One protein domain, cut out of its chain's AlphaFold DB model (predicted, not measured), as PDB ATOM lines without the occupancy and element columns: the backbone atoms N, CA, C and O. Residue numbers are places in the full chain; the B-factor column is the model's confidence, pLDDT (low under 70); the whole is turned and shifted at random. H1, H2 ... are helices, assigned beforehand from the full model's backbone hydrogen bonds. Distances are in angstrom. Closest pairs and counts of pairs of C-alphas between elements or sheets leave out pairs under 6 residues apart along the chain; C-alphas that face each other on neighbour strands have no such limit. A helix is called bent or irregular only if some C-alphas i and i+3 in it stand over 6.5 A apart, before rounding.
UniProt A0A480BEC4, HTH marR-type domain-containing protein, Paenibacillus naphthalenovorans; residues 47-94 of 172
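This is residues 47 to 94 of the 172 residues of the protein "HTH marR-type domain-containing protein" of Paenibacillus naphthalenovorans (UniProt A0A480BEC4). Two long helices, H1 and H2, meet near their ends as an open V, with the corner at residues 65 to 68, and a short tail ending in the single small helix H3 runs on beyond the far end of H2. The inside of the V is empty: H1 touches no helix, H2 touches no helix and H3 touches no helix, and both arms stick out from the corner, with residues 47 to 63 and 76 to 94 standing free. The printed part has 48 residues with three named helices, in the order H1, H2, H3, and no named strand, and its class is all helix. It is extended, with a radius of gyration of the C-alphas of 15.6 A, and flat, spanning 40 by 32 by 13 A.

The printed part begins with H1, residues 47 to 64, and a tight link of 4 residues joins it to H2, residues 69 to 85. H1 and H2 are close but not clearly touching, with 1 pair of C-alphas within 8 A, those of Phe 64 and Arg 72, 7.4 A apart. They run opposite ways at a steep tilt of 69 degrees, only just short of about perpendicular, and their centres are 20.8 A apart. A tight link of 5 residues follows H2 and joins it to H3, residues 91 to 94. H2 and H3 are apart, and H1 and H3 are apart too. In H2 every O i to N i+4 pair is within hydrogen-bond range, and in H1 11 of 14 are; H3 is too short for such a pair, but its 1 pair of O i and N i+3 is within range.

H1 runs from Arg 47, with its C-alpha at (136.309, 141.198, 166.416), to Phe 64, 25.9 A from first to last C-alpha. It is neither bent nor irregular, but only just: C-alphas 59 and 62 are 6.2 A apart. H2 runs from Glu 69, with its C-alpha at (105.994, 141.116, 164.150), to Ala 85, 24.4 A from first to last C-alpha. H3 runs from Ala 91 to Ser 94, 5.4 A from first to last C-alpha, and ends at C-alpha 94 at (121.315, 166.854, 136.994).

The two C-alphas farthest apart are those of Arg 47 and Ser 94, the first and last printed residues, at 41.8 A. The printed part has no cut, and neither link is long. The mean pLDDT of the printed part is 80.0. Confidence is low, under 70, in residues 87 to 94, of which 91 to 94 belong to H3, whose mean pLDDT is 51.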
ATOM      1  N   ARG A  47     136.832 141.359 165.051       90.69
ATOM      2  CA  ARG A  47     136.309 141.198 166.416       90.69
ATOM      3  C   ARG A  47     135.555 142.442 166.875       90.69
ATOM      4  O   ARG A  47     134.436 142.308 167.363       90.69
ATOM      5  N   VAL A  48     136.140 143.621 166.671       89.69
ATOM      6  CA  VAL A  48     135.520 144.906 167.017       89.69
ATOM      7  C   VAL A  48     134.214 145.107 166.252       89.69
ATOM      8  O   VAL A  48     133.219 145.511 166.853       89.69
ATOM      9  N   ILE A  49     134.171 144.759 164.962       88.94
ATOM     10  CA  ILE A  49     132.935 144.819 164.168       88.94
ATOM     11  C   ILE A  49     131.852 143.926 164.776       88.94
ATOM     12  O   ILE A  49     130.776 144.430 165.071       88.94
ATOM     13  N   ARG A  50     132.141 142.652 165.077       87.44
ATOM     14  CA  ARG A  50     131.149 141.735 165.681       87.44
ATOM     15  C   ARG A  50     130.619 142.215 167.035       87.44
ATOM     16  O   ARG A  50     129.433 142.078 167.335       87.44
ATOM     17  N   GLN A  51     131.496 142.762 167.877       86.00
ATOM     18  CA  GLN A  51     131.091 143.334 169.166       86.00
ATOM     19  C   GLN A  51     130.177 144.542 168.970       86.00
ATOM     20  O   GLN A  51     129.148 144.660 169.633       86.00
ATOM     21  N   THR A  52     130.537 145.406 168.023       86.44
ATOM     22  CA  THR A  52     129.748 146.585 167.675       86.44
ATOM     23  C   THR A  52     128.390 146.167 167.112       86.44
ATOM     24  O   THR A  52     127.374 146.631 167.608       86.44
ATOM     25  N   GLU A  53     128.332 145.218 166.177       82.56
ATOM     26  CA  GLU A  53     127.080 144.668 165.632       82.56
ATOM     27  C   GLU A  53     126.139 144.173 166.734       82.56
ATOM     28  O   GLU A  53     124.951 144.482 166.718       82.56
ATOM     29  N   THR A  54     126.672 143.459 167.728       80.88
ATOM     30  CA  THR A  54     125.875 142.947 168.852       80.88
ATOM     31  C   THR A  54     125.294 144.083 169.694       80.88
ATOM     32  O   THR A  54     124.106 144.073 170.011       80.88
ATOM     33  N   LEU A  55     126.114 145.083 170.025       83.06
ATOM     34  CA  LEU A  55     125.682 146.247 170.799       83.06
ATOM     35  C   LEU A  55     124.610 147.050 170.049       83.06
ATOM     36  O   LEU A  55     123.620 147.482 170.638       83.06
ATOM     37  N   TRP A  56     124.781 147.214 168.740       81.25
ATOM     38  CA  TRP A  56     123.816 147.906 167.891       81.25
ATOM     39  C   TRP A  56     122.512 147.124 167.766       81.25
ATOM     40  O   TRP A  56     121.450 147.724 167.890       81.25
ATOM     41  N   ALA A  57     122.567 145.802 167.591       77.31
ATOM     42  CA  ALA A  57     121.375 144.960 167.539       77.31
ATOM     43  C   ALA A  57     120.556 145.050 168.835       77.31
ATOM     44  O   ALA A  57     119.338 145.180 168.768       77.31
ATOM     45  N   GLN A  58     121.219 145.057 169.994       79.69
ATOM     46  CA  GLN A  58     120.568 145.234 171.299       79.69
ATOM     47  C   GLN A  58     119.988 146.641 171.480       79.69
ATOM     48  O   GLN A  58     118.888 146.805 171.989       79.69
ATOM     49  N   THR A  59     120.717 147.669 171.043       80.62
ATOM     50  CA  THR A  59     120.256 149.062 171.164       80.62
ATOM     51  C   THR A  59     119.069 149.337 170.242       80.62
ATOM     52  O   THR A  59     118.164 150.090 170.586       80.62
ATOM     53  N   LEU A  60     119.067 148.737 169.050       79.25
ATOM     54  CA  LEU A  60     117.990 148.902 168.083       79.25
ATOM     55  C   LEU A  60     116.791 148.002 168.393       79.25
ATOM     56  O   LEU A  60     115.685 148.373 168.017       79.25
ATOM     57  N   SER A  61     116.955 146.865 169.079       77.44
ATOM     58  CA  SER A  61     115.832 145.965 169.369       77.44
ATOM     59  C   SER A  61     114.790 146.595 170.289       77.44
ATOM     60  O   SER A  61     113.602 146.450 170.020       77.44
ATOM     61  N   GLU A  62     115.211 147.348 171.308       78.38
ATOM     62  CA  GLU A  62     114.313 147.957 172.301       78.38
ATOM     63  C   GLU A  62     113.247 148.887 171.665       78.38
ATOM     64  O   GLU A  62     112.058 148.707 171.932       78.38
ATOM     65  N   PRO A  63     113.586 149.828 170.759       80.31
ATOM     66  CA  PRO A  63     112.574 150.589 170.023       80.31
ATOM     67  C   PRO A  63     111.622 149.726 169.184       80.31
ATOM     68  O   PRO A  63     110.438 150.046 169.072       80.31
ATOM     69  N   PHE A  64     112.121 148.640 168.583       78.81
ATOM     70  CA  PHE A  64     111.307 147.761 167.742       78.81
ATOM     71  C   PHE A  64     110.410 146.817 168.551       78.81
ATOM     72  O   PHE A  64     109.397 146.365 168.018       78.81
ATOM     73  N   GLU A  65     110.708 146.565 169.829       81.25
ATOM     74  CA  GLU A  65     109.875 145.761 170.738       81.25
ATOM     75  C   GLU A  65     108.451 146.302 170.905       81.25
ATOM     76  O   GLU A  65     107.531 145.526 171.153       81.25
ATOM     77  N   GLN A  66     108.244 147.599 170.667       85.19
ATOM     78  CA  GLN A  66     106.930 148.249 170.715       85.19
ATOM     79  C   GLN A  66     106.017 147.891 169.531       85.19
ATOM     80  O   GLN A  66     104.815 148.131 169.597       85.19
ATOM     81  N   PHE A  67     106.573 147.316 168.461       85.81
ATOM     82  CA  PHE A  67     105.831 146.877 167.280       85.81
ATOM     83  C   PHE A  67     105.636 145.362 167.304       85.81
ATOM     84  O   PHE A  67     106.564 144.614 167.633       85.81
ATOM     85  N   SER A  68     104.463 144.901 166.877       87.88
ATOM     86  CA  SER A  68     104.212 143.491 166.577       87.88
ATOM     87  C   SER A  68     105.059 143.013 165.394       87.88
ATOM     88  O   SER A  68     105.544 143.800 164.580       87.88
ATOM     89  N   GLU A  69     105.233 141.698 165.261       83.94
ATOM     90  CA  GLU A  69     105.994 141.116 164.150       83.94
ATOM     91  C   GLU A  69     105.413 141.499 162.778       83.94
ATOM     92  O   GLU A  69     106.160 141.835 161.858       83.94
ATOM     93  N   ALA A  70     104.081 141.553 162.665       86.81
ATOM     94  CA  ALA A  70     103.395 141.985 161.451       86.81
ATOM     95  C   ALA A  70     103.683 143.458 161.110       86.81
ATOM     96  O   ALA A  70     103.964 143.778 159.955       86.81
ATOM     97  N   GLU A  71     103.671 144.350 162.104       88.06
ATOM     98  CA  GLU A  71     103.974 145.775 161.906       88.06
ATOM     99  C   GLU A  71     105.438 145.998 161.524       88.06
ATOM    100  O   GLU A  71     105.731 146.817 160.653       88.06
ATOM    101  N   ARG A  72     106.369 145.238 162.115       86.44
ATOM    102  CA  ARG A  72     107.786 145.279 161.720       86.44
ATOM    103  C   ARG A  72     107.961 144.852 160.269       86.44
ATOM    104  O   ARG A  72     108.686 145.510 159.527       86.44
ATOM    105  N   GLN A  73     107.276 143.788 159.854       87.38
ATOM    106  CA  GLN A  73     107.348 143.305 158.479       87.38
ATOM    107  C   GLN A  73     106.785 144.332 157.487       87.38
ATOM    108  O   GLN A  73     107.404 144.595 156.458       87.38
ATOM    109  N   GLN A  74     105.658 144.964 157.820       90.12
ATOM    110  CA  GLN A  74     105.079 146.044 157.016       90.12
ATOM    111  C   GLN A  74     106.002 147.263 156.940       90.12
ATOM    112  O   GLN A  74     106.184 147.847 155.873       90.12
ATOM    113  N   PHE A  75     106.630 147.638 158.055       89.62
ATOM    114  CA  PHE A  75     107.588 148.737 158.086       89.62
ATOM    115  C   PHE A  75     108.794 148.470 157.175       89.62
ATOM    116  O   PHE A  75     109.186 149.348 156.401       89.62
ATOM    117  N   LEU A  76     109.346 147.253 157.211       88.81
ATOM    118  CA  LEU A  76     110.421 146.833 156.309       88.81
ATOM    119  C   LEU A  76     109.987 146.889 154.840       88.81
ATOM    120  O   LEU A  76     110.737 147.395 154.006       88.81
ATOM    121  N   GLU A  77     108.770 146.439 154.527       91.88
ATOM    122  CA  GLU A  77     108.215 146.522 153.172       91.88
ATOM    123  C   GLU A  77     108.127 147.979 152.689       91.88
ATOM    124  O   GLU A  77     108.561 148.303 151.580       91.88
ATOM    125  N   PHE A  78     107.625 148.890 153.528       91.12
ATOM    126  CA  PHE A  78     107.538 150.309 153.184       91.12
ATOM    127  C   PHE A  78     108.911 150.952 152.986       91.12
ATOM    128  O   PHE A  78     109.085 151.731 152.045       91.12
ATOM    129  N   MET A  79     109.894 150.620 153.826       89.62
ATOM    130  CA  MET A  79     111.268 151.106 153.675       89.62
ATOM    131  C   MET A  79     111.917 150.599 152.387       89.62
ATOM    132  O   MET A  79     112.545 151.387 151.680       89.62
ATOM    133  N   HIS A  80     111.713 149.326 152.037       86.44
ATOM    134  CA  HIS A  80     112.209 148.762 150.783       86.44
ATOM    135  C   HIS A  80     111.608 149.488 149.579       86.44
ATOM    136  O   HIS A  80     112.337 150.036 148.752       86.44
ATOM    137  N   ARG A  81     110.276 149.595 149.534       88.69
ATOM    138  CA  ARG A  81     109.554 150.281 148.452       88.69
ATOM    139  C   ARG A  81     109.968 151.745 148.314       88.69
ATOM    140  O   ARG A  81     110.098 152.243 147.200       88.69
ATOM    141  N   LEU A  82     110.197 152.440 149.430       87.94
ATOM    142  CA  LEU A  82     110.713 153.806 149.410       87.94
ATOM    143  C   LEU A  82     112.143 153.855 148.856       87.94
ATOM    144  O   LEU A  82     112.440 154.733 148.054       87.94
ATOM    145  N   SER A  83     113.015 152.922 149.247       85.69
ATOM    146  CA  SER A  83     114.394 152.877 148.749       85.69
ATOM    147  C   SER A  83     114.472 152.652 147.235       85.69
ATOM    148  O   SER A  83     115.287 153.293 146.577       85.69
ATOM    149  N   GLU A  84     113.578 151.832 146.676       83.38
ATOM    150  CA  GLU A  84     113.480 151.591 145.231       83.38
ATOM    151  C   GLU A  84     112.892 152.791 144.479       83.38
ATOM    152  O   GLU A  84     113.299 153.095 143.359       83.38
ATOM    153  N   ALA A  85     111.937 153.493 145.097       84.56
ATOM    154  CA  ALA A  85     111.307 154.671 144.511       84.56
ATOM    155  C   ALA A  85     112.198 155.924 144.559       84.56
ATOM    156  O   ALA A  85     111.964 156.877 143.810       84.56
ATOM    157  N   LEU A  86     113.204 155.963 145.441       79.19
ATOM    158  CA  LEU A  86     114.123 157.091 145.538       79.19
ATOM    159  C   LEU A  86     115.109 157.075 144.360       79.19
ATOM    160  O   LEU A  86     115.883 156.128 144.203       79.19
ATOM    161  N   PRO A  87     115.158 158.142 143.543       69.69
ATOM    162  CA  PRO A  87     116.120 158.209 142.460       69.69
ATOM    163  C   PRO A  87     117.531 158.254 143.051       69.69
ATOM    164  O   PRO A  87     117.816 159.059 143.944       69.69
ATOM    165  N   ALA A  88     118.427 157.402 142.542       62.31
ATOM    166  CA  ALA A  88     119.825 157.392 142.955       62.31
ATOM    167  C   ALA A  88     120.367 158.828 142.956       62.31
ATOM    168  O   ALA A  88     120.188 159.566 141.986       62.31
ATOM    169  N   LYS A  89     121.034 159.218 144.049       55.78
ATOM    170  CA  LYS A  89     121.440 160.592 144.409       55.78
ATOM    171  C   LYS A  89     122.094 161.418 143.278       55.78
ATOM    172  O   LYS A  89     122.099 162.644 143.334       55.78
ATOM    173  N   LYS A  90     122.595 160.765 142.221       49.09
ATOM    174  CA  LYS A  90     123.071 161.384 140.970       49.09
ATOM    175  C   LYS A  90     121.988 162.145 140.185       49.09
ATOM    176  O   LYS A  90     122.314 163.157 139.574       49.09
ATOM    177  N   ALA A  91     120.729 161.707 140.207       50.03
ATOM    178  CA  ALA A  91     119.661 162.289 139.385       50.03
ATOM    179  C   ALA A  91     119.137 163.640 139.911       50.03
ATOM    180  O   ALA A  91     118.714 164.487 139.128       50.03
ATOM    181  N   LEU A  92     119.223 163.882 141.225       52.03
ATOM    182  CA  LEU A  92     118.756 165.130 141.850       52.03
ATOM    183  C   LEU A  92     119.668 166.333 141.558       52.03
ATOM    184  O   LEU A  92     119.247 167.477 141.699       52.03
ATOM    185  N   VAL A  93     120.917 166.088 141.147       52.53
ATOM    186  CA  VAL A  93     121.881 167.148 140.809       52.53
ATOM    187  C   VAL A  93     121.810 167.519 139.322       52.53
ATOM    188  O   VAL A  93     122.096 168.661 138.972       52.53
ATOM    189  N   SER A  94     121.387 166.601 138.442       49.44
ATOM    190  CA  SER A  94     121.315 166.854 136.994       49.44
ATOM    191  C   SER A  94     120.004 167.501 136.532       49.44
ATOM    192  O   SER A  94     119.980 168.097 135.460       49.44
TER     193      SER A  94